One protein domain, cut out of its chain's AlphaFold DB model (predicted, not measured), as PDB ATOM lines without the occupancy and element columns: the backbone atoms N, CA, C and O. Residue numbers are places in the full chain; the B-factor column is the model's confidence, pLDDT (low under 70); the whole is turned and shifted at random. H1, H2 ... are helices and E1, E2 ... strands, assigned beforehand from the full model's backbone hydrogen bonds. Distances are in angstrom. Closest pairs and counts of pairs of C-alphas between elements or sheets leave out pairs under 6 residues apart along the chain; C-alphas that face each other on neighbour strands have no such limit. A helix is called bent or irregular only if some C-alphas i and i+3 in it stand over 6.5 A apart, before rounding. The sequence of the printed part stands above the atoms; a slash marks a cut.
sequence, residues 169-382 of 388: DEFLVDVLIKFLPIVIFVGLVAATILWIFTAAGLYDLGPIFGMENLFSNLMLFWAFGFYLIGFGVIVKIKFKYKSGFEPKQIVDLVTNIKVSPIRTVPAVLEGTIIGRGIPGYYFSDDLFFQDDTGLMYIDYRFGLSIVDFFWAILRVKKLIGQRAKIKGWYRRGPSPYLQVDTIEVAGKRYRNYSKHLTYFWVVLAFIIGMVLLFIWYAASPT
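This is residues 169 to 382 of the 388 residues of the protein "M48 family metalloprotease" of Candidatus Lokiarchaeota archaeon (UniProt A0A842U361). A small closed barrel of five strands forms a head at one end of a stalk of three long helical stretches, H1b, H2 and H6, side by side in alternating directions with H2 between the other two, while the arm H1a turns steeply off the stalk. The short helices H3 and H5 pack on the outside of the barrel. The printed part has 214 residues, with six named helices and six named strands in the order H1 H2 H3 E1 E2 E3 H4 H5 E4 E5 E6 H6, class mixed. Round the ring run E1, E2, E3, E5, E4 and back to E1, a mixed sheet in which E3 and E5 are parallel, with E6 paired onto E5. The whole is loose and elongated, with a radius of gyration of the C-alphas of 23.0 A and spans of 69 by 38 by 32 A.

Start at H1, residues 169 to 199, assigned as one helix by its hydrogen bonds but bent: C-alphas 178 and 181 are 7.9 A apart, and its arms H1a, residues 169 to 178, and H1b, residues 181 to 199, stand at a steep tilt of 66 degrees. H1b and H2, residues 214 to 240, form a helical hairpin at a shallow tilt of 16 degrees, closest at the C-alphas of Pro 181 and Ile 229, 5.0 A. H6, residues 354 to 379, touches H2, opposite ways at a shallow tilt of 18 degrees, closest at the C-alphas of Ala 223 and Gly 369, 4.0 A. H1b and H6 are apart. In the barrel, E1, residues 265 to 276, E2, residues 287 to 290, and E3, residues 295 to 299, make a meander, each strand the antiparallel neighbour of the one before; look for N 274 and O 288 at 2.9 A, and N 289 and O 296 at 2.9 A. E4, residues 323 to 332, E5, residues 336 to 345, and E6, residues 348 to 351, make another, with N 339 and O 329 at 2.9 A, and N 343 and O 350 at 2.9 A. E3 and E5 are parallel, with N 338 and O 297 at 3.0 A, and antiparallel E4 and E1 close the ring, with N 267 and O 328 at 2.9 A. H3, residues 250 to 254, is on the barrel, outside it, at a height of 7.4 A over the sheet; H5, residues 316 to 319, is also on it, outside, at 7.0 A. H4, residues 305 to 314, is not on it and meets H5 only through their link. Every O i to N i+4 pair is within hydrogen-bond range in H1a, H1b, H2, H3 and H4; H6 has 18 of 22, and H5 is too short for one.

Find C-alpha 169 at (-12.003, -62.229, -0.034), where H1a begins; H1b then runs 26.9 A and H2 38.0 A. E1, 23.3 A long, begins at C-alpha 265, (2.841, -54.171, 5.836); E4 measures 24.2 A and E5 22.8 A. H6 runs 38.6 A to C-alpha 379 at (-29.308, -19.577, -5.117).

The two C-alphas farthest apart are those of Gly 201 and Ala 346, 70.6 A. The printed part has no cut, and the link from H1 to H2, 14 residues, is long. Confidence is low, under 70, in 31 residues, among them 205 to 212, 275 to 286 and 380 to 382.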
ATOM      1  N   ASP A 169     -11.366 -63.157  -0.964       91.25
ATOM      2  CA  ASP A 169     -12.003 -62.229  -0.034       91.25
ATOM      3  C   ASP A 169     -11.104 -61.012   0.207       91.25
ATOM      4  O   ASP A 169     -11.531 -59.867   0.031       91.25
ATOM      5  N   GLU A 170      -9.816 -61.229   0.507       92.12
ATOM      6  CA  GLU A 170      -8.864 -60.127   0.644       92.12
ATOM      7  C   GLU A 170      -8.690 -59.355  -0.661       92.12
ATOM      8  O   GLU A 170      -8.583 -58.128  -0.628       92.12
ATOM      9  N   PHE A 171      -8.683 -60.043  -1.805       94.81
ATOM     10  CA  PHE A 171      -8.575 -59.398  -3.108       94.81
ATOM     11  C   PHE A 171      -9.780 -58.505  -3.418       94.81
ATOM     12  O   PHE A 171      -9.587 -57.369  -3.845       94.81
ATOM     13  N   LEU A 172     -11.008 -58.971  -3.180       95.19
ATOM     14  CA  LEU A 172     -12.225 -58.197  -3.427       95.19
ATOM     15  C   LEU A 172     -12.289 -56.958  -2.532       95.19
ATOM     16  O   LEU A 172     -12.579 -55.870  -3.026       95.19
ATOM     17  N   VAL A 173     -11.934 -57.091  -1.249       94.88
ATOM     18  CA  VAL A 173     -11.813 -55.945  -0.334       94.88
ATOM     19  C   VAL A 173     -10.762 -54.956  -0.840       94.88
ATOM     20  O   VAL A 173     -11.011 -53.753  -0.900       94.88
ATOM     21  N   ASP A 174      -9.592 -55.448  -1.248       95.38
ATOM     22  CA  ASP A 174      -8.513 -54.607  -1.755       95.38
ATOM     23  C   ASP A 174      -8.925 -53.859  -3.041       95.38
ATOM     24  O   ASP A 174      -8.629 -52.671  -3.189       95.38
ATOM     25  N   VAL A 175      -9.619 -54.531  -3.967       95.12
ATOM     26  CA  VAL A 175     -10.153 -53.947  -5.209       95.12
ATOM     27  C   VAL A 175     -11.205 -52.891  -4.890       95.12
ATOM     28  O   VAL A 175     -11.083 -51.760  -5.369       95.12
ATOM     29  N   LEU A 176     -12.180 -53.219  -4.039       95.25
ATOM     30  CA  LEU A 176     -13.227 -52.294  -3.617       95.25
ATOM     31  C   LEU A 176     -12.611 -51.020  -3.041       95.25
ATOM     32  O   LEU A 176     -12.892 -49.931  -3.523       95.25
ATOM     33  N   ILE A 177     -11.689 -51.141  -2.084       95.25
ATOM     34  CA  ILE A 177     -11.049 -49.985  -1.441       95.25
ATOM     35  C   ILE A 177     -10.162 -49.209  -2.423       95.25
ATOM     36  O   ILE A 177     -10.097 -47.976  -2.376       95.25
ATOM     37  N   LYS A 178      -9.474 -49.896  -3.345       93.38
ATOM     38  CA  LYS A 178      -8.625 -49.246  -4.355       93.38
ATOM     39  C   LYS A 178      -9.439 -48.339  -5.270       93.38
ATOM     40  O   LYS A 178      -8.980 -47.221  -5.550       93.38
ATOM     41  N   PHE A 179     -10.598 -48.820  -5.714       94.62
ATOM     42  CA  PHE A 179     -11.461 -48.150  -6.683       94.62
ATOM     43  C   PHE A 179     -12.620 -47.371  -6.047       94.62
ATOM     44  O   PHE A 179     -13.274 -46.635  -6.773       94.62
ATOM     45  N   LEU A 180     -12.823 -47.432  -4.726       94.81
ATOM     46  CA  LEU A 180     -13.944 -46.795  -4.020       94.81
ATOM     47  C   LEU A 180     -14.195 -45.331  -4.438       94.81
ATOM     48  O   LEU A 180     -15.312 -45.043  -4.860       94.81
ATOM     49  N   PRO A 181     -13.202 -44.414  -4.444       94.19
ATOM     50  CA  PRO A 181     -13.449 -43.032  -4.871       94.19
ATOM     51  C   PRO A 181     -13.878 -42.912  -6.340       94.19
ATOM     52  O   PRO A 181     -14.683 -42.054  -6.683       94.19
ATOM     53  N   ILE A 182     -13.344 -43.781  -7.206       94.25
ATOM     54  CA  ILE A 182     -13.642 -43.794  -8.644       94.25
ATOM     55  C   ILE A 182     -15.040 -44.363  -8.885       94.25
ATOM     56  O   ILE A 182     -15.777 -43.813  -9.691       94.25
ATOM     57  N   VAL A 183     -15.423 -45.427  -8.178       94.81
ATOM     58  CA  VAL A 183     -16.765 -46.021  -8.269       94.81
ATOM     59  C   VAL A 183     -17.822 -45.019  -7.818       94.81
ATOM     60  O   VAL A 183     -18.819 -44.857  -8.512       94.81
ATOM     61  N   ILE A 184     -17.576 -44.294  -6.717       95.25
ATOM     62  CA  ILE A 184     -18.461 -43.206  -6.275       95.25
ATOM     63  C   ILE A 184     -18.570 -42.148  -7.378       95.25
ATOM     64  O   ILE A 184     -19.674 -41.820  -7.794       95.25
ATOM     65  N   PHE A 185     -17.443 -41.660  -7.908       95.25
ATOM     66  CA  PHE A 185     -17.448 -40.647  -8.967       95.25
ATOM     67  C   PHE A 185     -18.209 -41.097 -10.224       95.25
ATOM     68  O   PHE A 185     -19.070 -40.375 -10.715       95.25
ATOM     69  N   VAL A 186     -17.937 -42.302 -10.729       94.62
ATOM     70  CA  VAL A 186     -18.626 -42.855 -11.905       94.62
ATOM     71  C   VAL A 186     -20.115 -43.056 -11.626       94.62
ATOM     72  O   VAL A 186     -20.930 -42.756 -12.492       94.62
ATOM     73  N   GLY A 187     -20.483 -43.498 -10.420       94.62
ATOM     74  CA  GLY A 187     -21.877 -43.607  -9.993       94.62
ATOM     75  C   GLY A 187     -22.603 -42.259  -9.998       94.62
ATOM     76  O   GLY A 187     -23.716 -42.175 -10.508       94.62
ATOM     77  N   LEU A 188     -21.954 -41.190  -9.520       94.00
ATOM     78  CA  LEU A 188     -22.501 -39.827  -9.559       94.00
ATOM     79  C   LEU A 188     -22.683 -39.323 -10.997       94.00
ATOM     80  O   LEU A 188     -23.714 -38.734 -11.323       94.00
ATOM     81  N   VAL A 189     -21.712 -39.585 -11.878       93.44
ATOM     82  CA  VAL A 189     -21.821 -39.248 -13.307       93.44
ATOM     83  C   VAL A 189     -22.969 -40.020 -13.958       93.44
ATOM     84  O   VAL A 189     -23.785 -39.418 -14.650       93.44
ATOM     85  N   ALA A 190     -23.076 -41.327 -13.714       91.25
ATOM     86  CA  ALA A 190     -24.151 -42.155 -14.256       91.25
ATOM     87  C   ALA A 190     -25.531 -41.690 -13.768       91.25
ATOM     88  O   ALA A 190     -26.442 -41.543 -14.577       91.25
ATOM     89  N   ALA A 191     -25.669 -41.375 -12.476       89.00
ATOM     90  CA  ALA A 191     -26.894 -40.806 -11.916       89.00
ATOM     91  C   ALA A 191     -27.243 -39.449 -12.549       89.00
ATOM     92  O   ALA A 191     -28.397 -39.216 -12.893       89.00
ATOM     93  N   THR A 192     -26.245 -38.589 -12.784       88.94
ATOM     94  CA  THR A 192     -26.437 -37.308 -13.487       88.94
ATOM     95  C   THR A 192     -26.930 -37.527 -14.920       88.94
ATOM     96  O   THR A 192     -27.841 -36.841 -15.368       88.94
ATOM     97  N   ILE A 193     -26.368 -38.503 -15.640       87.38
ATOM     98  CA  ILE A 193     -26.791 -38.848 -17.005       87.38
ATOM     99  C   ILE A 193     -28.234 -39.366 -17.016       87.38
ATOM    100  O   ILE A 193     -29.028 -38.924 -17.844       87.38
ATOM    101  N   LEU A 194     -28.586 -40.266 -16.092       84.25
ATOM    102  CA  LEU A 194     -29.953 -40.777 -15.960       84.25
ATOM    103  C   LEU A 194     -30.944 -39.644 -15.670       84.25
ATOM    104  O   LEU A 194     -31.982 -39.580 -16.320       84.25
ATOM    105  N   TRP A 195     -30.587 -38.711 -14.785       83.69
ATOM    106  CA  TRP A 195     -31.408 -37.539 -14.476       83.69
ATOM    107  C   TRP A 195     -31.586 -36.605 -15.680       83.69
ATOM    108  O   TRP A 195     -32.671 -36.090 -15.924       83.69
ATOM    109  N   ILE A 196     -30.546 -36.408 -16.495       82.31
ATOM    110  CA  ILE A 196     -30.666 -35.622 -17.733       82.31
ATOM    111  C   ILE A 196     -31.619 -36.307 -18.722       82.31
ATOM    112  O   ILE A 196     -32.389 -35.631 -19.402       82.31
ATOM    113  N   PHE A 197     -31.600 -37.640 -18.810       83.06
ATOM    114  CA  PHE A 197     -32.517 -38.371 -19.684       83.06
ATOM    115  C   PHE A 197     -33.964 -38.351 -19.192       83.06
ATOM    116  O   PHE A 197     -34.865 -38.240 -20.027       83.06
ATOM    117  N   THR A 198     -34.199 -38.395 -17.877       78.62
ATOM    118  CA  THR A 198     -35.551 -38.167 -17.349       78.62
ATOM    119  C   THR A 198     -36.013 -36.750 -17.627       78.62
ATOM    120  O   THR A 198     -37.144 -36.544 -18.062       78.62
ATOM    121  N   ALA A 199     -35.102 -35.782 -17.517       75.38
ATOM    122  CA  ALA A 199     -35.405 -34.402 -17.840       75.38
ATOM    123  C   ALA A 199     -35.702 -34.142 -19.321       75.38
ATOM    124  O   ALA A 199     -36.484 -33.263 -19.670       75.38
ATOM    125  N   ALA A 200     -35.128 -34.944 -20.210       78.69
ATOM    126  CA  ALA A 200     -35.442 -34.912 -21.631       78.69
ATOM    127  C   ALA A 200     -36.758 -35.637 -21.990       78.69
ATOM    128  O   ALA A 200     -37.095 -35.710 -23.171       78.69
ATOM    129  N   GLY A 201     -37.486 -36.192 -21.012       77.81
ATOM    130  CA  GLY A 201     -38.740 -36.918 -21.232       77.81
ATOM    131  C   GLY A 201     -38.567 -38.322 -21.820       77.81
ATOM    132  O   GLY A 201     -39.520 -38.871 -22.364       77.81
ATOM    133  N   LEU A 202     -37.365 -38.910 -21.748       78.06
ATOM    134  CA  LEU A 202     -37.091 -40.242 -22.307       78.06
ATOM    135  C   LEU A 202     -37.498 -41.387 -21.365       78.06
ATOM    136  O   LEU A 202     -37.811 -42.476 -21.838       78.06
ATOM    137  N   TYR A 203     -37.480 -41.148 -20.049       72.12
ATOM    138  CA  TYR A 203     -37.841 -42.107 -18.998       72.12
ATOM    139  C   TYR A 203     -38.434 -41.365 -17.792       72.12
ATOM    140  O   TYR A 203     -37.955 -40.289 -17.451       72.12
ATOM    141  N   ASP A 204     -39.419 -41.945 -17.106       72.56
ATOM    142  CA  ASP A 204     -39.921 -41.423 -15.827       72.56
ATOM    143  C   ASP A 204     -39.359 -42.276 -14.677       72.56
ATOM    144  O   ASP A 204     -39.756 -43.427 -14.493       72.56
ATOM    145  N   LEU A 205     -38.375 -41.741 -13.943       65.88
ATOM    146  CA  LEU A 205     -37.779 -42.406 -12.772       65.88
ATOM    147  C   LEU A 205     -38.407 -41.939 -11.447       65.88
ATOM    148  O   LEU A 205     -37.825 -42.139 -10.377       65.88
ATOM    149  N   GLY A 206     -39.607 -41.356 -11.495       66.94
ATOM    150  CA  GLY A 206     -40.343 -40.931 -10.314       66.94
ATOM    151  C   GLY A 206     -39.793 -39.649  -9.663       66.94
ATOM    152  O   GLY A 206     -38.848 -39.025 -10.152       66.94
ATOM    153  N   PRO A 207     -40.372 -39.241  -8.519       61.62
ATOM    154  CA  PRO A 207     -40.206 -37.895  -7.957       61.62
ATOM    155  C   PRO A 207     -38.799 -37.585  -7.421       61.62
ATOM    156  O   PRO A 207     -38.456 -36.417  -7.254       61.62
ATOM    157  N   ILE A 208     -37.961 -38.602  -7.179       58.94
ATOM    158  CA  ILE A 208     -36.577 -38.426  -6.696       58.94
ATOM    159  C   ILE A 208     -35.703 -37.729  -7.756       58.94
ATOM    160  O   ILE A 208     -34.797 -36.977  -7.409       58.94
ATOM    161  N   PHE A 209     -36.008 -37.929  -9.042       61.75
ATOM    162  CA  PHE A 209     -35.348 -37.274 -10.178       61.75
ATOM    163  C   PHE A 209     -36.185 -36.108 -10.721       61.75
ATOM    164  O   PHE A 209     -36.206 -35.856 -11.928       61.75
ATOM    165  N   GLY A 210     -36.901 -35.417  -9.829       62.22
ATOM    166  CA  GLY A 210     -37.808 -34.328 -10.166       62.22
ATOM    167  C   GLY A 210     -37.177 -33.244 -11.045       62.22
ATOM    168  O   GLY A 210     -35.970 -32.991 -11.019       62.22
ATOM    169  N   MET A 211     -38.037 -32.611 -11.837       61.78
ATOM    170  CA  MET A 211     -37.687 -31.608 -12.848       61.78
ATOM    171  C   MET A 211     -37.587 -30.184 -12.309       61.78
ATOM    172  O   MET A 211     -37.049 -29.294 -12.970       61.78
ATOM    173  N   GLU A 212     -38.107 -29.959 -11.109       67.50
ATOM    174  CA  GLU A 212     -38.135 -28.640 -10.499       67.50
ATOM    175  C   GLU A 212     -36.732 -28.245 -10.037       67.50
ATOM    176  O   GLU A 212     -36.094 -28.955  -9.262       67.50
ATOM    177  N   ASN A 213     -36.238 -27.106 -10.525       73.62
ATOM    178  CA  ASN A 213     -34.925 -26.553 -10.183       73.62
ATOM    179  C   ASN A 213     -33.745 -27.521 -10.410       73.62
ATOM    180  O   ASN A 213     -32.855 -27.630  -9.564       73.62
ATOM    181  N   LEU A 214     -33.697 -28.166 -11.585       75.50
ATOM    182  CA  LEU A 214     -32.640 -29.104 -12.006       75.50
ATOM    183  C   LEU A 214     -31.222 -28.646 -11.622       75.50
ATOM    184  O   LEU A 214     -30.438 -29.416 -11.076       75.50
ATOM    185  N   PHE A 215     -30.894 -27.380 -11.884       80.12
ATOM    186  CA  PHE A 215     -29.577 -26.823 -11.580       80.12
ATOM    187  C   PHE A 215     -29.260 -26.833 -10.077       80.12
ATOM    188  O   PHE A 215     -28.176 -27.255  -9.677       80.12
ATOM    189  N   SER A 216     -30.226 -26.431  -9.247       82.62
ATOM    190  CA  SER A 216     -30.101 -26.414  -7.787       82.62
ATOM    191  C   SER A 216     -29.929 -27.835  -7.236       82.62
ATOM    192  O   SER A 216     -28.989 -28.116  -6.491       82.62
ATOM    193  N   ASN A 217     -30.756 -28.775  -7.694       83.06
ATOM    194  CA  ASN A 217     -30.694 -30.160  -7.231       83.06
ATOM    195  C   ASN A 217     -29.392 -30.864  -7.650       83.06
ATOM    196  O   ASN A 217     -28.805 -31.601  -6.856       83.06
ATOM    197  N   LEU A 218     -28.886 -30.593  -8.860       86.75
ATOM    198  CA  LEU A 218     -27.592 -31.103  -9.318       86.75
ATOM    199  C   LEU A 218     -26.426 -30.544  -8.496       86.75
ATOM    200  O   LEU A 218     -25.506 -31.293  -8.168       86.75
ATOM    201  N   MET A 219     -26.459 -29.258  -8.137       87.25
ATOM    202  CA  MET A 219     -25.438 -28.661  -7.271       87.25
ATOM    203  C   MET A 219     -25.397 -29.330  -5.902       87.25
ATOM    204  O   MET A 219     -24.318 -29.714  -5.450       87.25
ATOM    205  N   LEU A 220     -26.557 -29.523  -5.272       88.88
ATOM    206  CA  LEU A 220     -26.655 -30.199  -3.981       88.88
ATOM    207  C   LEU A 220     -26.197 -31.665  -4.073       88.88
ATOM    208  O   LEU A 220     -25.419 -32.132  -3.239       88.88
ATOM    209  N   PHE A 221     -26.620 -32.377  -5.120       90.94
ATOM    210  CA  PHE A 221     -26.221 -33.760  -5.378       90.94
ATOM    211  C   PHE A 221     -24.702 -33.904  -5.520       90.94
ATOM    212  O   PHE A 221     -24.089 -34.746  -4.861       90.94
ATOM    213  N   TRP A 222     -24.071 -33.052  -6.331       94.06
ATOM    214  CA  TRP A 222     -22.621 -33.059  -6.496       94.06
ATOM    215  C   TRP A 222     -21.891 -32.571  -5.245       94.06
ATOM    216  O   TRP A 222     -20.829 -33.112  -4.944       94.06
ATOM    217  N   ALA A 223     -22.458 -31.639  -4.472       94.62
ATOM    218  CA  ALA A 223     -21.896 -31.235  -3.187       94.62
ATOM    219  C   ALA A 223     -21.748 -32.444  -2.251       94.62
ATOM    220  O   ALA A 223     -20.635 -32.756  -1.817       94.62
ATOM    221  N   PHE A 224     -22.834 -33.192  -2.017       94.62
ATOM    222  CA  PHE A 224     -22.791 -34.443  -1.250       94.62
ATOM    223  C   PHE A 224     -21.904 -35.499  -1.911       94.62
ATOM    224  O   PHE A 224     -21.147 -36.188  -1.227       94.62
ATOM    225  N   GLY A 225     -21.935 -35.589  -3.238       95.69
ATOM    226  CA  GLY A 225     -21.085 -36.483  -4.012       95.69
ATOM    227  C   GLY A 225     -19.594 -36.269  -3.748       95.69
ATOM    228  O   GLY A 225     -18.867 -37.228  -3.483       95.69
ATOM    229  N   PHE A 226     -19.129 -35.019  -3.730       96.94
ATOM    230  CA  PHE A 226     -17.741 -34.690  -3.408       96.94
ATOM    231  C   PHE A 226     -17.384 -34.982  -1.946       96.94
ATOM    232  O   PHE A 226     -16.277 -35.464  -1.688       96.94
ATOM    233  N   TYR A 227     -18.312 -34.797  -0.999       96.62
ATOM    234  CA  TYR A 227     -18.110 -35.268   0.374       96.62
ATOM    235  C   TYR A 227     -17.948 -36.794   0.426       96.62
ATOM    236  O   TYR A 227     -16.989 -37.284   1.025       96.62
ATOM    237  N   LEU A 228     -18.811 -37.556  -0.253       96.62
ATOM    238  CA  LEU A 228     -18.709 -39.018  -0.326       96.62
ATOM    239  C   LEU A 228     -17.389 -39.474  -0.960       96.62
ATOM    240  O   LEU A 228     -16.739 -40.383  -0.436       96.62
ATOM    241  N   ILE A 229     -16.940 -38.820  -2.036       96.62
ATOM    242  CA  ILE A 229     -15.624 -39.074  -2.643       96.62
ATOM    243  C   ILE A 229     -14.512 -38.805  -1.624       96.62
ATOM    244  O   ILE A 229     -13.634 -39.654  -1.446       96.62
ATOM    245  N   GLY A 230     -14.554 -37.666  -0.925       96.25
ATOM    246  CA  GLY A 230     -13.585 -37.306   0.112       96.25
ATOM    247  C   GLY A 230     -13.502 -38.362   1.218       96.25
ATOM    248  O   GLY A 230     -12.409 -38.837   1.542       96.25
ATOM    249  N   PHE A 231     -14.647 -38.826   1.727       96.25
ATOM    250  CA  PHE A 231     -14.711 -39.931   2.688       96.25
ATOM    251  C   PHE A 231     -14.161 -41.242   2.113       96.25
ATOM    252  O   PHE A 231     -13.373 -41.918   2.780       96.25
ATOM    253  N   GLY A 232     -14.487 -41.578   0.863       96.12
ATOM    254  CA  GLY A 232     -13.940 -42.748   0.177       96.12
ATOM    255  C   GLY A 232     -12.411 -42.712   0.074       96.12
ATOM    256  O   GLY A 232     -11.738 -43.723   0.299       96.12
ATOM    257  N   VAL A 233     -11.829 -41.538  -0.195       95.50
ATOM    258  CA  VAL A 233     -10.371 -41.347  -0.201       95.50
ATOM    259  C   VAL A 233      -9.791 -41.510   1.210       95.50
ATOM    260  O   VAL A 233      -8.763 -42.172   1.357       95.50
ATOM    261  N   ILE A 234     -10.447 -40.999   2.259       96.00
ATOM    262  CA  ILE A 234     -10.011 -41.196   3.655       96.00
ATOM    263  C   ILE A 234      -9.982 -42.687   4.019       96.00
ATOM    264  O   ILE A 234      -8.981 -43.155   4.571       96.00
ATOM    265  N   VAL A 235     -11.038 -43.441   3.695       95.75
ATOM    266  CA  VAL A 235     -11.105 -44.896   3.929       95.75
ATOM    267  C   VAL A 235      -9.941 -45.598   3.231       95.75
ATOM    268  O   VAL A 235      -9.205 -46.365   3.857       95.75
ATOM    269  N   LYS A 236      -9.698 -45.258   1.959       95.25
ATOM    270  CA  LYS A 236      -8.567 -45.772   1.180       95.25
ATOM    271  C   LYS A 236      -7.216 -45.460   1.825       95.25
ATOM    272  O   LYS A 236      -6.365 -46.345   1.904       95.25
ATOM    273  N   ILE A 237      -6.999 -44.232   2.298       94.31
ATOM    274  CA  ILE A 237      -5.752 -43.823   2.963       94.31
ATOM    275  C   ILE A 237      -5.556 -44.601   4.268       94.31
ATOM    276  O   ILE A 237      -4.470 -45.139   4.486       94.31
ATOM    277  N   LYS A 238      -6.590 -44.703   5.115       94.00
ATOM    278  CA  LYS A 238      -6.521 -45.434   6.392       94.00
ATOM    279  C   LYS A 238      -6.205 -46.915   6.189       94.00
ATOM    280  O   LYS A 238      -5.372 -47.462   6.905       94.00
ATOM    281  N   PHE A 239      -6.809 -47.543   5.182       94.31
ATOM    282  CA  PHE A 239      -6.530 -48.938   4.852       94.31
ATOM    283  C   PHE A 239      -5.106 -49.141   4.307       94.31
ATOM    284  O   PHE A 239      -4.426 -50.107   4.656       94.31
ATOM    285  N   LYS A 240      -4.643 -48.207   3.466       92.81
ATOM    286  CA  LYS A 240      -3.343 -48.271   2.785       92.81
ATOM    287  C   LYS A 240      -2.154 -47.970   3.698       92.81
ATOM    288  O   LYS A 240      -1.088 -48.551   3.508       92.81
ATOM    289  N   TYR A 241      -2.298 -47.058   4.655       92.62
ATOM    290  CA  TYR A 241      -1.209 -46.598   5.521       92.62
ATOM    291  C   TYR A 241      -1.432 -47.040   6.970       92.62
ATOM    292  O   TYR A 241      -1.742 -46.222   7.839       92.62
ATOM    293  N   LYS A 242      -1.257 -48.343   7.216       90.12
ATOM    294  CA  LYS A 242      -1.414 -48.953   8.543       90.12
ATOM    295  C   LYS A 242      -0.363 -48.446   9.537       90.12
ATOM    296  O   LYS A 242       0.770 -48.148   9.158       90.12
ATOM    297  N   SER A 243      -0.746 -48.353  10.803       89.94
ATOM    298  CA  SER A 243       0.155 -48.141  11.943       89.94
ATOM    299  C   SER A 243       0.705 -49.475  12.470       89.94
ATOM    300  O   SER A 243       0.308 -50.530  11.987       89.94
ATOM    301  N   GLY A 244       1.597 -49.426  13.466       90.69
ATOM    302  CA  GLY A 244       2.213 -50.624  14.058       90.69
ATOM    303  C   GLY A 244       3.479 -51.047  13.319       90.69
ATOM    304  O   GLY A 244       3.534 -52.111  12.723       90.69
ATOM    305  N   PHE A 245       4.479 -50.166  13.285       93.75
ATOM    306  CA  PHE A 245       5.739 -50.453  12.604       93.75
ATOM    307  C   PHE A 245       6.601 -51.374  13.463       93.75
ATOM    308  O   PHE A 245       7.004 -50.982  14.556       93.75
ATOM    309  N   GLU A 246       6.914 -52.550  12.933       93.62
ATOM    310  CA  GLU A 246       7.732 -53.562  13.600       93.62
ATOM    311  C   GLU A 246       9.072 -53.742  12.875       93.62
ATOM    312  O   GLU A 246       9.109 -53.620  11.643       93.62
ATOM    313  N   PRO A 247      10.171 -54.035  13.594       95.00
ATOM    314  CA  PRO A 247      11.417 -54.479  12.980       95.00
ATOM    315  C   PRO A 247      11.183 -55.758  12.169       95.00
ATOM    316  O   PRO A 247      10.636 -56.723  12.698       95.00
ATOM    317  N   LYS A 248      11.566 -55.760  10.889       92.50
ATOM    318  CA  LYS A 248      11.461 -56.933  10.003       92.50
ATOM    319  C   LYS A 248      12.705 -57.063   9.142       92.50
ATOM    320  O   LYS A 248      13.389 -56.069   8.906       92.50
ATOM    321  N   GLN A 249      12.954 -58.266   8.643       85.88
ATOM    322  CA  GLN A 249      13.933 -58.488   7.587       85.88
ATOM    323  C   GLN A 249      13.254 -58.458   6.211       85.88
ATOM    324  O   GLN A 249      12.046 -58.677   6.062       85.88
ATOM    325  N   ILE A 250      14.034 -58.177   5.173       84.75
ATOM    326  CA  ILE A 250      13.604 -58.138   3.774       84.75
ATOM    327  C   ILE A 250      13.020 -59.487   3.360       84.75
ATOM    328  O   ILE A 250      11.991 -59.526   2.680       84.75
ATOM    329  N   VAL A 251      13.634 -60.590   3.799       80.88
ATOM    330  CA  VAL A 251      13.116 -61.934   3.531       80.88
ATOM    331  C   VAL A 251      11.712 -62.133   4.114       80.88
ATOM    332  O   VAL A 251      10.834 -62.627   3.410       80.88
ATOM    333  N   ASP A 252      11.423 -61.671   5.331       84.00
ATOM    334  CA  ASP A 252      10.088 -61.814   5.938       84.00
ATOM    335  C   ASP A 252       9.014 -61.061   5.151       84.00
ATOM    336  O   ASP A 252       7.876 -61.512   5.013       84.00
ATOM    337  N   LEU A 253       9.374 -59.899   4.604       87.56
ATOM    338  CA  LEU A 253       8.468 -59.095   3.793       87.56
ATOM    339  C   LEU A 253       8.159 -59.760   2.452       87.56
ATOM    340  O   LEU A 253       7.005 -59.801   2.029       87.56
ATOM    341  N   VAL A 254       9.174 -60.288   1.774       83.44
ATOM    342  CA  VAL A 254       9.007 -60.860   0.429       83.44
ATOM    343  C   VAL A 254       8.375 -62.235   0.443       83.44
ATOM    344  O   VAL A 254       7.644 -62.578  -0.482       83.44
ATOM    345  N   THR A 255       8.575 -62.981   1.521       82.69
ATOM    346  CA  THR A 255       7.944 -64.286   1.723       82.69
ATOM    347  C   THR A 255       6.493 -64.183   2.212       82.69
ATOM    348  O   THR A 255       5.798 -65.196   2.304       82.69
ATOM    349  N   ASN A 256       6.004 -62.970   2.497       87.69
ATOM    350  CA  ASN A 256       4.619 -62.729   2.881       87.69
ATOM    351  C   ASN A 256       3.697 -62.662   1.654       87.69
ATOM    352  O   ASN A 256       3.752 -61.737   0.839       87.69
ATOM    353  N   ILE A 257       2.786 -63.629   1.564       89.12
ATOM    354  CA  ILE A 257       1.850 -63.778   0.452       89.12
ATOM    355  C   ILE A 257       0.651 -62.832   0.608       89.12
ATOM    356  O   ILE A 257       0.135 -62.330  -0.393       89.12
ATOM    357  N   LYS A 258       0.223 -62.522   1.843       89.88
ATOM    358  CA  LYS A 258      -0.958 -61.681   2.143       89.88
ATOM    359  C   LYS A 258      -0.697 -60.175   1.998       89.88
ATOM    360  O   LYS A 258      -1.312 -59.356   2.686       89.88
ATOM    361  N   VAL A 259       0.202 -59.797   1.096       91.62
ATOM    362  CA  VAL A 259       0.527 -58.405   0.779       91.62
ATOM    363  C   VAL A 259      -0.031 -58.052  -0.588       91.62
ATOM    364  O   VAL A 259      -0.090 -58.883  -1.495       91.62
ATOM    365  N   SER A 260      -0.435 -56.798  -0.749       92.88
ATOM    366  CA  SER A 260      -0.886 -56.281  -2.032       92.88
ATOM    367  C   SER A 260      -0.433 -54.833  -2.248       92.88
ATOM    368  O   SER A 260       0.210 -54.235  -1.376       92.88
ATOM    369  N   PRO A 261      -0.765 -54.219  -3.394       90.06
ATOM    370  CA  PRO A 261      -0.455 -52.814  -3.653       90.06
ATOM    371  C   PRO A 261      -1.147 -51.854  -2.676       90.06
ATOM    372  O   PRO A 261      -0.719 -50.707  -2.523       90.06
ATOM    373  N   ILE A 262      -2.238 -52.304  -2.045       92.62
ATOM    374  CA  ILE A 262      -3.049 -51.504  -1.127       92.62
ATOM    375  C   ILE A 262      -3.049 -52.056   0.300       92.62
ATOM    376  O   ILE A 262      -3.044 -51.272   1.243       92.62
ATOM    377  N   ARG A 263      -2.969 -53.376   0.478       94.06
ATOM    378  CA  ARG A 263      -2.796 -54.037   1.773       94.06
ATOM    379  C   ARG A 263      -1.316 -54.086   2.113       94.06
ATOM    380  O   ARG A 263      -0.609 -55.030   1.769       94.06
ATOM    381  N   THR A 264      -0.861 -53.026   2.762       94.31
ATOM    382  CA  THR A 264       0.553 -52.837   3.082       94.31
ATOM    383  C   THR A 264       0.941 -53.476   4.410       94.31
ATOM    384  O   THR A 264       0.089 -53.702   5.278       94.31
ATOM    385  N   VAL A 265       2.240 -53.736   4.568       95.00
ATOM    386  CA  VAL A 265       2.841 -54.171   5.836       95.00
ATOM    387  C   VAL A 265       3.734 -53.045   6.361       95.00
ATOM    388  O   VAL A 265       4.721 -52.715   5.703       95.00
ATOM    389  N   PRO A 266       3.406 -52.415   7.501       96.06
ATOM    390  CA  PRO A 266       4.286 -51.436   8.127       96.06
ATOM    391  C   PRO A 266       5.525 -52.149   8.678       96.06
ATOM    392  O   PRO A 266       5.413 -53.129   9.412       96.06
ATOM    393  N   ALA A 267       6.708 -51.673   8.305       96.00
ATOM    394  CA  ALA A 267       7.969 -52.294   8.680       96.00
ATOM    395  C   ALA A 267       9.054 -51.255   8.955       96.00
ATOM    396  O   ALA A 267       9.050 -50.145   8.408       96.00
ATOM    397  N   VAL A 268       9.984 -51.646   9.818       96.44
ATOM    398  CA  VAL A 268      11.238 -50.951  10.080       96.44
ATOM    399  C   VAL A 268      12.366 -51.868   9.635       96.44
ATOM    400  O   VAL A 268      12.515 -52.962  10.171       96.44
ATOM    401  N   LEU A 269      13.134 -51.424   8.647       93.38
ATOM    402  CA  LEU A 269      14.290 -52.147   8.135       93.38
ATOM    403  C   LEU A 269      15.578 -51.467   8.600       93.38
ATOM    404  O   LEU A 269      15.662 -50.236   8.616       93.38
ATOM    405  N   GLU A 270      16.592 -52.258   8.936       93.81
ATOM    406  CA  GLU A 270      17.928 -51.780   9.297       93.81
ATOM    407  C   GLU A 270      18.974 -52.426   8.393       93.81
ATOM    408  O   GLU A 270      18.989 -53.637   8.207       93.81
ATOM    409  N   GLY A 271      19.837 -51.608   7.794       89.50
ATOM    410  CA  GLY A 271      20.681 -52.073   6.702       89.50
ATOM    411  C   GLY A 271      21.432 -50.937   6.029       89.50
ATOM    412  O   GLY A 271      21.515 -49.837   6.567       89.50
ATOM    413  N   THR A 272      22.001 -51.194   4.859       86.94
ATOM    414  CA  THR A 272      22.856 -50.255   4.129       86.94
ATOM    415  C   THR A 272      22.212 -49.855   2.811       86.94
ATOM    416  O   THR A 272      21.703 -50.692   2.066       86.94
ATOM    417  N   ILE A 273      22.252 -48.564   2.488       85.88
ATOM    418  CA  ILE A 273      21.798 -48.062   1.187       85.88
ATOM    419  C   ILE A 273      22.920 -48.304   0.173       85.88
ATOM    420  O   ILE A 273      23.944 -47.632   0.220       85.88
ATOM    421  N   ILE A 274      22.755 -49.247  -0.754       77.25
ATOM    422  CA  ILE A 274      23.830 -49.624  -1.690       77.25
ATOM    423  C   ILE A 274      23.980 -48.619  -2.827       77.25
ATOM    424  O   ILE A 274      25.085 -48.337  -3.285       77.25
ATOM    425  N   GLY A 275      22.868 -48.124  -3.363       69.56
ATOM    426  CA  GLY A 275      22.923 -47.396  -4.621       69.56
ATOM    427  C   GLY A 275      21.563 -47.016  -5.167       69.56
ATOM    428  O   GLY A 275      20.537 -47.196  -4.521       69.56
ATOM    429  N   ARG A 276      21.572 -46.482  -6.384       67.19
ATOM    430  CA  ARG A 276      20.374 -46.031  -7.093       67.19
ATOM    431  C   ARG A 276      19.663 -47.178  -7.805       67.19
ATOM    432  O   ARG A 276      20.322 -48.085  -8.315       67.19
ATOM    433  N   GLY A 277      18.339 -47.090  -7.885       56.72
ATOM    434  CA  GLY A 277      17.444 -48.072  -8.496       56.72
ATOM    435  C   GLY A 277      17.622 -48.223 -10.005       56.72
ATOM    436  O   GLY A 277      17.386 -49.301 -10.544       56.72
ATOM    437  N   ILE A 278      18.097 -47.179 -10.695       55.06
ATOM    438  CA  ILE A 278      18.428 -47.237 -12.124       55.06
ATOM    439  C   ILE A 278      19.933 -46.988 -12.307       55.06
ATOM    440  O   ILE A 278      20.398 -45.851 -12.173       55.06
ATOM    441  N   PRO A 279      20.717 -48.030 -12.636       41.75
ATOM    442  CA  PRO A 279      22.145 -47.886 -12.889       41.75
ATOM    443  C   PRO A 279      22.423 -46.889 -14.024       41.75
ATOM    444  O   PRO A 279      21.944 -47.059 -15.145       41.75
ATOM    445  N   GLY A 280      23.219 -45.855 -13.740       38.69
ATOM    446  CA  GLY A 280      23.612 -44.831 -14.717       38.69
ATOM    447  C   GLY A 280      22.594 -43.708 -14.945       38.69
ATOM    448  O   GLY A 280      22.915 -42.762 -15.655       38.69
ATOM    449  N   TYR A 281      21.409 -43.758 -14.326       45.25
ATOM    450  CA  TYR A 281      20.460 -42.648 -14.387       45.25
ATOM    451  C   TYR A 281      20.654 -41.715 -13.189       45.25
ATOM    452  O   TYR A 281      20.435 -42.071 -12.028       45.25
ATOM    453  N   TYR A 282      21.087 -40.485 -13.469       45.78
ATOM    454  CA  TYR A 282      21.388 -39.503 -12.429       45.78
ATOM    455  C   TYR A 282      20.143 -38.907 -11.747       45.78
ATOM    456  O   TYR A 282      20.288 -38.221 -10.734       45.78
ATOM    457  N   PHE A 283      18.939 -39.218 -12.228       50.31
ATOM    458  CA  PHE A 283      17.687 -38.659 -11.710       50.31
ATOM    459  C   PHE A 283      16.723 -39.720 -11.165       50.31
ATOM    460  O   PHE A 283      15.540 -39.446 -11.031       50.31
ATOM    461  N   SER A 284      17.184 -40.944 -10.875       54.72
ATOM    462  CA  SER A 284      16.335 -41.896 -10.149       54.72
ATOM    463  C   SER A 284      16.326 -41.556  -8.659       54.72
ATOM    464  O   SER A 284      17.382 -41.617  -8.019       54.72
ATOM    465  N   ASP A 285      15.143 -41.294  -8.111       58.81
ATOM    466  CA  ASP A 285      14.868 -41.222  -6.660       58.81
ATOM    467  C   ASP A 285      14.910 -42.590  -5.984       58.81
ATOM    468  O   ASP A 285      14.951 -42.745  -4.766       58.81
ATOM    469  N   ASP A 286      14.897 -43.605  -6.822       65.75
ATOM    470  CA  ASP A 286      14.838 -44.984  -6.440       65.75
ATOM    471  C   ASP A 286      16.151 -45.406  -5.766       65.75
ATOM    472  O   ASP A 286      17.233 -45.153  -6.305       65.75
ATOM    473  N   LEU A 287      16.079 -46.065  -4.605       75.06
ATOM    474  CA  LEU A 287      17.243 -46.561  -3.865       75.06
ATOM    475  C   LEU A 287      17.184 -48.077  -3.665       75.06
ATOM    476  O   LEU A 287      16.124 -48.643  -3.425       75.06
ATOM    477  N   PHE A 288      18.340 -48.730  -3.713       78.94
ATOM    478  CA  PHE A 288      18.510 -50.102  -3.251       78.94
ATOM    479  C   PHE A 288      19.001 -50.112  -1.814       78.94
ATOM    480  O   PHE A 288      19.963 -49.420  -1.467       78.94
ATOM    481  N   PHE A 289      18.370 -50.944  -1.002       81.19
ATOM    482  CA  PHE A 289      18.676 -51.107   0.406       81.19
ATOM    483  C   PHE A 289      18.874 -52.572   0.740       81.19
ATOM    484  O   PHE A 289      18.068 -53.410   0.333       81.19
ATOM    485  N   GLN A 290      19.947 -52.858   1.468       80.62
ATOM    486  CA  GLN A 290      20.384 -54.204   1.803       80.62
ATOM    487  C   GLN A 290      20.382 -54.404   3.300       80.62
ATOM    488  O   GLN A 290      21.003 -53.622   4.018       80.62
ATOM    489  N   ASP A 291      19.749 -55.472   3.750       81.50
ATOM    490  CA  ASP A 291      19.955 -55.992   5.093       81.50
ATOM    491  C   ASP A 291      20.832 -57.254   5.041       81.50
ATOM    492  O   ASP A 291      21.516 -57.534   4.056       81.50
ATOM    493  N   ASP A 292      20.858 -58.007   6.129       77.94
ATOM    494  CA  ASP A 292      21.567 -59.277   6.242       77.94
ATOM    495  C   ASP A 292      20.929 -60.430   5.445       77.94
ATOM    496  O   ASP A 292      21.577 -61.458   5.245       77.94
ATOM    497  N   THR A 293      19.695 -60.265   4.965       72.38
ATOM    498  CA  THR A 293      18.893 -61.312   4.309       72.38
ATOM    499  C   THR A 293      18.671 -61.096   2.815       72.38
ATOM    500  O   THR A 293      18.392 -62.047   2.076       72.38
ATOM    501  N   GLY A 294      18.777 -59.859   2.336       71.06
ATOM    502  CA  GLY A 294      18.557 -59.558   0.933       71.06
ATOM    503  C   GLY A 294      18.683 -58.088   0.571       71.06
ATOM    504  O   GLY A 294      19.114 -57.245   1.353       71.06
ATOM    505  N   LEU A 295      18.305 -57.793  -0.671       76.25
ATOM    506  CA  LEU A 295      18.248 -56.444  -1.216       76.25
ATOM    507  C   LEU A 295      16.809 -56.129  -1.610       76.25
ATOM    508  O   LEU A 295      16.135 -56.984  -2.171       76.25
ATOM    509  N   MET A 296      16.344 -54.920  -1.312       76.88
ATOM    510  CA  MET A 296      15.011 -54.441  -1.657       76.88
ATOM    511  C   MET A 296      15.074 -53.037  -2.246       76.88
ATOM    512  O   MET A 296      15.914 -52.210  -1.884       76.88
ATOM    513  N   TYR A 297      14.154 -52.775  -3.167       79.50
ATOM    514  CA  TYR A 297      13.924 -51.451  -3.701       79.50
ATOM    515  C   TYR A 297      13.128 -50.577  -2.711       79.50
ATOM    516  O   TYR A 297      12.151 -51.008  -2.092       79.50
ATOM    517  N   ILE A 298      13.558 -49.329  -2.559       84.06
ATOM    518  CA  ILE A 298      12.964 -48.342  -1.667       84.06
ATOM    519  C   ILE A 298      12.475 -47.147  -2.473       84.06
ATOM    520  O   ILE A 298      13.251 -46.482  -3.163       84.06
ATOM    521  N   ASP A 299      11.185 -46.862  -2.317       83.88
ATOM    522  CA  ASP A 299      10.490 -45.765  -2.977       83.88
ATOM    523  C   ASP A 299      10.402 -44.558  -2.037       83.88
ATOM    524  O   ASP A 299       9.614 -44.541  -1.082       83.88
ATOM    525  N   TYR A 300      11.236 -43.548  -2.302       78.81
ATOM    526  CA  TYR A 300      11.211 -42.273  -1.586       78.81
ATOM    527  C   TYR A 300      10.366 -41.203  -2.289       78.81
ATOM    528  O   TYR A 300      10.263 -40.093  -1.778       78.81
ATOM    529  N   ARG A 301       9.717 -41.494  -3.422       74.56
ATOM    530  CA  ARG A 301       9.023 -40.451  -4.189       74.56
ATOM    531  C   ARG A 301       8.021 -39.690  -3.316       74.56
ATOM    532  O   ARG A 301       7.158 -40.274  -2.653       74.56
ATOM    533  N   PHE A 302       8.177 -38.375  -3.306       69.88
ATOM    534  CA  PHE A 302       7.282 -37.386  -2.730       69.88
ATOM    535  C   PHE A 302       5.971 -37.336  -3.522       69.88
ATOM    536  O   PHE A 302       4.903 -37.211  -2.921       69.88
ATOM    537  N   GLY A 303       6.043 -37.498  -4.851       67.56
ATOM    538  CA  GLY A 303       4.887 -37.520  -5.757       67.56
ATOM    539  C   GLY A 303       4.744 -36.274  -6.634       67.56
ATOM    540  O   GLY A 303       3.785 -36.185  -7.398       67.56
ATOM    541  N   LEU A 304       5.687 -35.331  -6.546       70.56
ATOM    542  CA  LEU A 304       5.811 -34.189  -7.451       70.56
ATOM    543  C   LEU A 304       7.171 -34.279  -8.140       70.56
ATOM    544  O   LEU A 304       8.196 -34.132  -7.476       70.56
ATOM    545  N   SER A 305       7.174 -34.441  -9.465       66.69
ATOM    546  CA  SER A 305       8.383 -34.740 -10.249       66.69
ATOM    547  C   SER A 305       9.541 -33.763 -10.015       66.69
ATOM    548  O   SER A 305      10.699 -34.162 -10.050       66.69
ATOM    549  N   ILE A 306       9.246 -32.487  -9.745       69.50
ATOM    550  CA  ILE A 306      10.260 -31.456  -9.472       69.50
ATOM    551  C   ILE A 306      10.900 -31.653  -8.089       69.50
ATOM    552  O   ILE A 306      12.116 -31.555  -7.948       69.50
ATOM    553  N   VAL A 307      10.098 -31.943  -7.062       72.69
ATOM    554  CA  VAL A 307      10.591 -32.161  -5.689       72.69
ATOM    555  C   VAL A 307      11.418 -33.439  -5.623       72.69
ATOM    556  O   VAL A 307      12.495 -33.446  -5.024       72.69
ATOM    557  N   ASP A 308      10.918 -34.478  -6.287       72.12
ATOM    558  CA  ASP A 308      11.589 -35.758  -6.478       72.12
ATOM    559  C   ASP A 308      12.971 -35.528  -7.113       72.12
ATOM    560  O   ASP A 308      13.996 -35.743  -6.469       72.12
ATOM    561  N   PHE A 309      13.023 -34.865  -8.270       59.78
ATOM    562  CA  PHE A 309      14.268 -34.509  -8.955       59.78
ATOM    563  C   PHE A 309      15.325 -33.827  -8.060       59.78
ATOM    564  O   PHE A 309      16.491 -34.239  -8.039       59.78
ATOM    565  N   PHE A 310      14.948 -32.798  -7.290       66.38
ATOM    566  CA  PHE A 310      15.894 -32.120  -6.392       66.38
ATOM    567  C   PHE A 310      16.381 -33.032  -5.264       66.38
ATOM    568  O   PHE A 310      17.551 -32.968  -4.866       66.38
ATOM    569  N   TRP A 311      15.516 -33.909  -4.758       70.69
ATOM    570  CA  TRP A 311      15.890 -34.894  -3.754       70.69
ATOM    571  C   TRP A 311      16.874 -35.938  -4.314       70.69
ATOM    572  O   TRP A 311      17.928 -36.165  -3.697       70.69
ATOM    573  N   ALA A 312      16.611 -36.479  -5.512       63.25
ATOM    574  CA  ALA A 312      17.506 -37.384  -6.242       63.25
ATOM    575  C   ALA A 312      18.922 -36.822  -6.415       63.25
ATOM    576  O   ALA A 312      19.922 -37.538  -6.281       63.25
ATOM    577  N   ILE A 313      19.042 -35.537  -6.737       59.53
ATOM    578  CA  ILE A 313      20.342 -34.930  -7.038       59.53
ATOM    579  C   ILE A 313      21.104 -34.588  -5.758       59.53
ATOM    580  O   ILE A 313      22.288 -34.913  -5.639       59.53
ATOM    581  N   LEU A 314      20.435 -33.953  -4.794       70.44
ATOM    582  CA  LEU A 314      21.101 -33.315  -3.657       70.44
ATOM    583  C   LEU A 314      21.331 -34.257  -2.471       70.44
ATOM    584  O   LEU A 314      22.281 -34.057  -1.705       70.44
ATOM    585  N   ARG A 315      20.459 -35.256  -2.276       73.50
ATOM    586  CA  ARG A 315      20.422 -36.053  -1.037       73.50
ATOM    587  C   ARG A 315      20.775 -37.516  -1.244       73.50
ATOM    588  O   ARG A 315      21.569 -38.035  -0.468       73.50
ATOM    589  N   VAL A 316      20.304 -38.152  -2.317       74.44
ATOM    590  CA  VAL A 316      20.569 -39.581  -2.592       74.44
ATOM    591  C   VAL A 316      22.066 -39.899  -2.594       74.44
ATOM    592  O   VAL A 316      22.475 -40.871  -1.970       74.44
ATOM    593  N   LYS A 317      22.913 -39.056  -3.210       71.81
ATOM    594  CA  LYS A 317      24.375 -39.280  -3.219       71.81
ATOM    595  C   LYS A 317      24.985 -39.345  -1.816       71.81
ATOM    596  O   LYS A 317      25.946 -40.072  -1.622       71.81
ATOM    597  N   LYS A 318      24.429 -38.597  -0.858       78.94
ATOM    598  CA  LYS A 318      24.928 -38.529   0.523       78.94
ATOM    599  C   LYS A 318      24.477 -39.717   1.372       78.94
ATOM    600  O   LYS A 318      25.072 -39.951   2.410       78.94
ATOM    601  N   LEU A 319      23.422 -40.420   0.960       81.06
ATOM    602  CA  LEU A 319      22.856 -41.554   1.692       81.06
ATOM    603  C   LEU A 319      23.458 -42.894   1.249       81.06
ATOM    604  O   LEU A 319      23.450 -43.853   2.014       81.06
ATOM    605  N   ILE A 320      23.981 -42.964   0.022       82.62
ATOM    606  CA  ILE A 320      24.610 -44.171  -0.526       82.62
ATOM    607  C   ILE A 320      25.857 -44.541   0.287       82.62
ATOM    608  O   ILE A 320      26.678 -43.688   0.615       82.62
ATOM    609  N   GLY A 321      25.985 -45.828   0.604       81.88
ATOM    610  CA  GLY A 321      27.046 -46.408   1.423       81.88
ATOM    611  C   GLY A 321      26.812 -46.292   2.930       81.88
ATOM    612  O   GLY A 321      27.591 -46.845   3.701       81.88
ATOM    613  N   GLN A 322      25.760 -45.598   3.376       87.56
ATOM    614  CA  GLN A 322      25.499 -45.394   4.801       87.56
ATOM    615  C   GLN A 322      24.517 -46.430   5.351       87.56
ATOM    616  O   GLN A 322      23.557 -46.831   4.682       87.56
ATOM    617  N   ARG A 323      24.744 -46.835   6.607       91.31
ATOM    618  CA  ARG A 323      23.793 -47.645   7.367       91.31
ATOM    619  C   ARG A 323      22.609 -46.772   7.776       91.31
ATOM    620  O   ARG A 323      22.791 -45.719   8.388       91.31
ATOM    621  N   ALA A 324      21.409 -47.206   7.422       92.81
ATOM    622  CA  ALA A 324      20.170 -46.474   7.599       92.81
ATOM    623  C   ALA A 324      19.116 -47.344   8.287       92.81
ATOM    624  O   ALA A 324      19.018 -48.549   8.040       92.81
ATOM    625  N   LYS A 325      18.288 -46.699   9.107       94.88
ATOM    626  CA  LYS A 325      17.046 -47.262   9.628       94.88
ATOM    627  C   LYS A 325      15.887 -46.666   8.847       94.88
ATOM    628  O   LYS A 325      15.690 -45.450   8.850       94.88
ATOM    629  N   ILE A 326      15.146 -47.506   8.135       94.00
ATOM    630  CA  ILE A 326      14.091 -47.067   7.224       94.00
ATOM    631  C   ILE A 326      12.756 -47.579   7.723       94.00
ATOM    632  O   ILE A 326      12.513 -48.775   7.824       94.00
ATOM    633  N   LYS A 327      11.872 -46.634   8.016       95.12
ATOM    634  CA  LYS A 327      10.494 -46.875   8.415       95.12
ATOM    635  C   LYS A 327       9.597 -46.651   7.208       95.12
ATOM    636  O   LYS A 327       9.680 -45.598   6.569       95.12
ATOM    637  N   GLY A 328       8.727 -47.606   6.902       94.88
ATOM    638  CA  GLY A 328       7.874 -47.509   5.723       94.88
ATOM    639  C   GLY A 328       6.798 -48.578   5.626       94.88
ATOM    640  O   GLY A 328       6.577 -49.363   6.546       94.88
ATOM    641  N   TRP A 329       6.119 -48.587   4.485       95.56
ATOM    642  CA  TRP A 329       5.070 -49.544   4.154       95.56
ATOM    643  C   TRP A 329       5.524 -50.424   3.003       95.56
ATOM    644  O   TRP A 329       5.688 -49.949   1.877       95.56
ATOM    645  N   TYR A 330       5.697 -51.710   3.280       94.00
ATOM    646  CA  TYR A 330       6.019 -52.694   2.262       94.00
ATOM    647  C   TYR A 330       4.799 -52.951   1.386       94.00
ATOM    648  O   TYR A 330       3.672 -53.110   1.877       94.00
ATOM    649  N   ARG A 331       5.042 -52.962   0.078       91.19
ATOM    650  CA  ARG A 331       4.046 -53.183  -0.959       91.19
ATOM    651  C   ARG A 331       4.527 -54.223  -1.932       91.19
ATOM    652  O   ARG A 331       5.696 -54.251  -2.315       91.19
ATOM    653  N   ARG A 332       3.567 -55.011  -2.398       85.62
ATOM    654  CA  ARG A 332       3.806 -56.011  -3.423       85.62
ATOM    655  C   ARG A 332       2.976 -55.701  -4.663       85.62
ATOM    656  O   ARG A 332       1.748 -55.734  -4.627       85.62
ATOM    657  N   GLY A 333       3.674 -55.347  -5.736       79.31
ATOM    658  CA  GLY A 333       3.198 -55.413  -7.117       79.31
ATOM    659  C   GLY A 333       4.119 -56.346  -7.911       79.31
ATOM    660  O   GLY A 333       4.786 -57.168  -7.285       79.31
ATOM    661  N   PRO A 334       4.218 -56.198  -9.246       71.56
ATOM    662  CA  PRO A 334       5.240 -56.895 -10.027       71.56
ATOM    663  C   PRO A 334       6.629 -56.649  -9.437       71.56
ATOM    664  O   PRO A 334       7.365 -57.594  -9.204       71.56
ATOM    665  N   SER A 335       6.917 -55.389  -9.090       74.56
ATOM    666  CA  SER A 335       8.069 -55.001  -8.283       74.56
ATOM    667  C   SER A 335       7.683 -54.864  -6.808       74.56
ATOM    668  O   SER A 335       6.826 -54.028  -6.497       74.56
ATOM    669  N   PRO A 336       8.283 -55.631  -5.881       80.50
ATOM    670  CA  PRO A 336       8.189 -55.359  -4.453       80.50
ATOM    671  C   PRO A 336       8.994 -54.111  -4.089       80.50
ATOM    672  O   PRO A 336      10.092 -53.892  -4.603       80.50
ATOM    673  N   TYR A 337       8.466 -53.306  -3.174       85.94
ATOM    674  CA  TYR A 337       9.176 -52.134  -2.674       85.94
ATOM    675  C   TYR A 337       8.714 -51.725  -1.284       85.94
ATOM    676  O   TYR A 337       7.576 -51.986  -0.879       85.94
ATOM    677  N   LEU A 338       9.589 -51.029  -0.565       89.81
ATOM    678  CA  LEU A 338       9.238 -50.329   0.664       89.81
ATOM    679  C   LEU A 338       8.968 -48.856   0.342       89.81
ATOM    680  O   LEU A 338       9.885 -48.127  -0.032       89.81
ATOM    681  N   GLN A 339       7.723 -48.397   0.503       91.62
ATOM    682  CA  GLN A 339       7.434 -46.964   0.441       91.62
ATOM    683  C   GLN A 339       7.892 -46.306   1.740       91.62
ATOM    684  O   GLN A 339       7.405 -46.655   2.817       91.62
ATOM    685  N   VAL A 340       8.785 -45.329   1.637       91.50
ATOM    686  CA  VAL A 340       9.373 -44.667   2.802       91.50
ATOM    687  C   VAL A 340       8.387 -43.728   3.483       91.50
ATOM    688  O   VAL A 340       7.779 -42.879   2.836       91.50
ATOM    689  N   ASP A 341       8.325 -43.825   4.808       91.62
ATOM    690  CA  ASP A 341       7.815 -42.787   5.708       91.62
ATOM    691  C   ASP A 341       8.970 -41.942   6.268       91.62
ATOM    692  O   ASP A 341       8.969 -40.715   6.188       91.62
ATOM    693  N   THR A 342       9.999 -42.603   6.804       91.44
ATOM    694  CA  THR A 342      11.154 -41.949   7.425       91.44
ATOM    695  C   THR A 342      12.440 -42.731   7.130       91.44
ATOM    696  O   THR A 342      12.453 -43.954   7.246       91.44
ATOM    697  N   ILE A 343      13.533 -42.027   6.823       90.94
ATOM    698  CA  ILE A 343      14.903 -42.570   6.808       90.94
ATOM    699  C   ILE A 343      15.699 -41.902   7.929       90.94
ATOM    700  O   ILE A 343      15.744 -40.674   8.004       90.94
ATOM    701  N   GLU A 344      16.350 -42.692   8.771       91.94
ATOM    702  CA  GLU A 344      17.279 -42.226   9.800       91.94
ATOM    703  C   GLU A 344      18.696 -42.687   9.458       91.94
ATOM    704  O   GLU A 344      18.950 -43.884   9.325       91.94
ATOM    705  N   VAL A 345      19.611 -41.731   9.280       90.69
ATOM    706  CA  VAL A 345      21.010 -41.985   8.907       90.69
ATOM    707  C   VAL A 345      21.924 -41.070   9.707       90.69
ATOM    708  O   VAL A 345      21.737 -39.853   9.684       90.69
ATOM    709  N   ALA A 346      22.911 -41.640  10.403       84.56
ATOM    710  CA  ALA A 346      23.902 -40.892  11.187       84.56
ATOM    711  C   ALA A 346      23.275 -39.805  12.098       84.56
ATOM    712  O   ALA A 346      23.712 -38.655  12.113       84.56
ATOM    713  N   GLY A 347      22.180 -40.145  12.790       81.25
ATOM    714  CA  GLY A 347      21.441 -39.231  13.674       81.25
ATOM    715  C   GLY A 347      20.558 -38.190  12.967       81.25
ATOM    716  O   GLY A 347      19.807 -37.477  13.628       81.25
ATOM    717  N   LYS A 348      20.588 -38.104  11.630       86.56
ATOM    718  CA  LYS A 348      19.706 -37.232  10.839       86.56
ATOM    719  C   LYS A 348      18.467 -37.988  10.389       86.56
ATOM    720  O   LYS A 348      18.555 -39.099   9.870       86.56
ATOM    721  N   ARG A 349      17.309 -37.344  10.528       87.69
ATOM    722  CA  ARG A 349      16.007 -37.904  10.161       87.69
ATOM    723  C   ARG A 349      15.432 -37.200   8.933       87.69
ATOM    724  O   ARG A 349      15.190 -35.998   8.958       87.69
ATOM    725  N   TYR A 350      15.149 -37.964   7.884       85.69
ATOM    726  CA  TYR A 350      14.524 -37.503   6.647       85.69
ATOM    727  C   TYR A 350      13.107 -38.062   6.548       85.69
ATOM    728  O   TYR A 350      12.921 -39.265   6.372       85.69
ATOM    729  N   ARG A 351      12.097 -37.197   6.648       85.88
ATOM    730  CA  ARG A 351      10.683 -37.581   6.527       85.88
ATOM    731  C   ARG A 351      10.200 -37.434   5.088       85.88
ATOM    732  O   ARG A 351      10.520 -36.443   4.438       85.88
ATOM    733  N   ASN A 352       9.422 -38.404   4.622       85.75
ATOM    734  CA  ASN A 352       8.715 -38.347   3.351       85.75
ATOM    735  C   ASN A 352       7.253 -37.948   3.603       85.75
ATOM    736  O   ASN A 352       6.560 -38.573   4.403       85.75
ATOM    737  N   TYR A 353       6.775 -36.921   2.900       84.25
ATOM    738  CA  TYR A 353       5.411 -36.411   3.052       84.25
ATOM    739  C   TYR A 353       4.438 -36.897   1.964       84.25
ATOM    740  O   TYR A 353       3.309 -36.413   1.896       84.25
ATOM    741  N   SER A 354       4.809 -37.899   1.161       82.56
ATOM    742  CA  SER A 354       3.949 -38.474   0.110       82.56
ATOM    743  C   SER A 354       2.578 -38.943   0.619       82.56
ATOM    744  O   SER A 354       1.560 -38.773  -0.055       82.56
ATOM    745  N   LYS A 355       2.499 -39.467   1.851       86.31
ATOM    746  CA  LYS A 355       1.220 -39.767   2.518       86.31
ATOM    747  C   LYS A 355       0.365 -38.509   2.692       86.31
ATOM    748  O   LYS A 355      -0.827 -38.545   2.401       86.31
ATOM    749  N   HIS A 356       0.949 -37.404   3.144       87.06
ATOM    750  CA  HIS A 356       0.230 -36.147   3.367       87.06
ATOM    751  C   HIS A 356      -0.279 -35.550   2.055       87.06
ATOM    752  O   HIS A 356      -1.400 -35.056   2.012       87.06
ATOM    753  N   LEU A 357       0.469 -35.713   0.960       85.50
ATOM    754  CA  LEU A 357       0.018 -35.300  -0.367       85.50
ATOM    755  C   LEU A 357      -1.262 -36.033  -0.803       85.50
ATOM    756  O   LEU A 357      -2.092 -35.461  -1.495       85.50
ATOM    757  N   THR A 358      -1.502 -37.269  -0.346       85.62
ATOM    758  CA  THR A 358      -2.780 -37.949  -0.639       85.62
ATOM    759  C   THR A 358      -3.987 -37.305   0.051       85.62
ATOM    760  O   THR A 358      -5.093 -37.401  -0.477       85.62
ATOM    761  N   TYR A 359      -3.789 -36.593   1.168       90.94
ATOM    762  CA  TYR A 359      -4.853 -35.824   1.823       90.94
ATOM    763  C   TYR A 359      -5.191 -34.527   1.086       90.94
ATOM    764  O   TYR A 359      -6.289 -34.014   1.274       90.94
ATOM    765  N   PHE A 360      -4.314 -34.024   0.211       91.38
ATOM    766  CA  PHE A 360      -4.625 -32.865  -0.629       91.38
ATOM    767  C   PHE A 360      -5.910 -33.092  -1.437       91.38
ATOM    768  O   PHE A 360      -6.782 -32.233  -1.459       91.38
ATOM    769  N   TRP A 361      -6.080 -34.287  -2.012       90.50
ATOM    770  CA  TRP A 361      -7.290 -34.651  -2.757       90.50
ATOM    771  C   TRP A 361      -8.546 -34.716  -1.884       90.50
ATOM    772  O   TRP A 361      -9.631 -34.409  -2.364       90.50
ATOM    773  N   VAL A 362      -8.406 -35.086  -0.607       94.94
ATOM    774  CA  VAL A 362      -9.514 -35.065   0.361       94.94
ATOM    775  C   VAL A 362      -9.944 -33.625   0.624       94.94
ATOM    776  O   VAL A 362     -11.124 -33.309   0.522       94.94
ATOM    777  N   VAL A 363      -8.977 -32.754   0.926       95.81
ATOM    778  CA  VAL A 363      -9.228 -31.333   1.190       95.81
ATOM    779  C   VAL A 363      -9.844 -30.670  -0.036       95.81
ATOM    780  O   VAL A 363     -10.849 -29.983   0.092       95.81
ATOM    781  N   LEU A 364      -9.306 -30.934  -1.229       95.31
ATOM    782  CA  LEU A 364      -9.849 -30.412  -2.478       95.31
ATOM    783  C   LEU A 364     -11.295 -30.868  -2.708       95.31
ATOM    784  O   LEU A 364     -12.141 -30.039  -3.023       95.31
ATOM    785  N   ALA A 365     -11.597 -32.156  -2.511       95.19
ATOM    786  CA  ALA A 365     -12.959 -32.667  -2.648       95.19
ATOM    787  C   ALA A 365     -13.922 -31.978  -1.667       95.19
ATOM    788  O   ALA A 365     -14.992 -31.534  -2.072       95.19
ATOM    789  N   PHE A 366     -13.533 -31.808  -0.402       97.19
ATOM    790  CA  PHE A 366     -14.364 -31.106   0.580       97.19
ATOM    791  C   PHE A 366     -14.534 -29.616   0.278       97.19
ATOM    792  O   PHE A 366     -15.633 -29.104   0.450       97.19
ATOM    793  N   ILE A 367     -13.500 -28.930  -0.218       97.19
ATOM    794  CA  ILE A 367     -13.614 -27.531  -0.651       97.19
ATOM    795  C   ILE A 367     -14.600 -27.418  -1.815       97.19
ATOM    796  O   ILE A 367     -15.484 -26.568  -1.771       97.19
ATOM    797  N   ILE A 368     -14.499 -28.286  -2.825       96.44
ATOM    798  CA  ILE A 368     -15.440 -28.288  -3.955       96.44
ATOM    799  C   ILE A 368     -16.865 -28.552  -3.451       96.44
ATOM    800  O   ILE A 368     -17.783 -27.820  -3.813       96.44
ATOM    801  N   GLY A 369     -17.046 -29.542  -2.573       95.81
ATOM    802  CA  GLY A 369     -18.340 -29.830  -1.955       95.81
ATOM    803  C   GLY A 369     -18.908 -28.640  -1.176       95.81
ATOM    804  O   GLY A 369     -20.083 -28.317  -1.319       95.81
ATOM    805  N   MET A 370     -18.073 -27.942  -0.403       96.06
ATOM    806  CA  MET A 370     -18.452 -26.746   0.355       96.06
ATOM    807  C   MET A 370     -18.837 -25.577  -0.558       96.06
ATOM    808  O   MET A 370     -19.849 -24.930  -0.312       96.06
ATOM    809  N   VAL A 371     -18.065 -25.320  -1.617       95.75
ATOM    810  CA  VAL A 371     -18.358 -24.254  -2.588       95.75
ATOM    811  C   VAL A 371     -19.676 -24.529  -3.305       95.75
ATOM    812  O   VAL A 371     -20.505 -23.631  -3.407       95.75
ATOM    813  N   LEU A 372     -19.914 -25.768  -3.748       93.88
ATOM    814  CA  LEU A 372     -21.181 -26.147  -4.380       93.88
ATOM    815  C   LEU A 372     -22.368 -25.992  -3.424       93.88
ATOM    816  O   LEU A 372     -23.407 -25.477  -3.829       93.88
ATOM    817  N   LEU A 373     -22.199 -26.374  -2.157       93.00
ATOM    818  CA  LEU A 373     -23.224 -26.204  -1.127       93.00
ATOM    819  C   LEU A 373     -23.504 -24.723  -0.832       93.00
ATOM    820  O   LEU A 373     -24.658 -24.344  -0.661       93.00
ATOM    821  N   PHE A 374     -22.472 -23.877  -0.815       92.56
ATOM    822  CA  PHE A 374     -22.623 -22.433  -0.638       92.56
ATOM    823  C   PHE A 374     -23.346 -21.779  -1.822       92.56
ATOM    824  O   PHE A 374     -24.258 -20.985  -1.614       92.56
ATOM    825  N   ILE A 375     -22.977 -22.133  -3.059       89.81
ATOM    826  CA  ILE A 375     -23.652 -21.631  -4.265       89.81
ATOM    827  C   ILE A 375     -25.117 -22.073  -4.268       89.81
ATOM    828  O   ILE A 375     -25.998 -21.257  -4.523       89.81
ATOM    829  N   TRP A 376     -25.379 -23.338  -3.935       88.81
ATOM    830  CA  TRP A 376     -26.734 -23.855  -3.785       88.81
ATOM    831  C   TRP A 376     -27.537 -23.067  -2.740       88.81
ATOM    832  O   TRP A 376     -28.661 -22.651  -3.016       88.81
ATOM    833  N   TYR A 377     -26.946 -22.796  -1.572       85.12
ATOM    834  CA  TYR A 377     -27.579 -22.009  -0.511       85.12
ATOM    835  C   TYR A 377     -27.891 -20.576  -0.962       85.12
ATOM    836  O   TYR A 377     -29.003 -20.102  -0.757       85.12
ATOM    837  N   ALA A 378     -26.944 -19.905  -1.623       85.19
ATOM    838  CA  ALA A 378     -27.117 -18.539  -2.117       85.19
ATOM    839  C   ALA A 378     -28.154 -18.429  -3.250       85.19
ATOM    840  O   ALA A 378     -28.784 -17.387  -3.412       85.19
ATOM    841  N   ALA A 379     -28.328 -19.494  -4.037       78.81
ATOM    842  CA  ALA A 379     -29.308 -19.577  -5.117       78.81
ATOM    843  C   ALA A 379     -30.699 -20.053  -4.655       78.81
ATOM    844  O   ALA A 379     -31.651 -19.992  -5.434       78.81
ATOM    845  N   SER A 380     -30.831 -20.540  -3.417       69.81
ATOM    846  CA  SER A 380     -32.097 -21.033  -2.871       69.81
ATOM    847  C   SER A 380     -32.944 -19.861  -2.343       69.81
ATOM    848  O   SER A 380     -32.479 -19.143  -1.458       69.81
ATOM    849  N   PRO A 381     -34.189 -19.655  -2.824       60.22
ATOM    850  CA  PRO A 381     -35.031 -18.517  -2.423       60.22
ATOM    851  C   PRO A 381     -35.409 -18.484  -0.932       60.22
ATOM    852  O   PRO A 381     -35.834 -17.450  -0.424       60.22
ATOM    853  N   THR A 382     -35.268 -19.604  -0.221       56.91
ATOM    854  CA  THR A 382     -35.627 -19.763   1.191       56.91
ATOM    855  C   THR A 382     -34.486 -20.458   1.935       56.91
ATOM    856  O   THR A 382     -34.299 -21.672   1.863       56.91
TER     857      THR A 382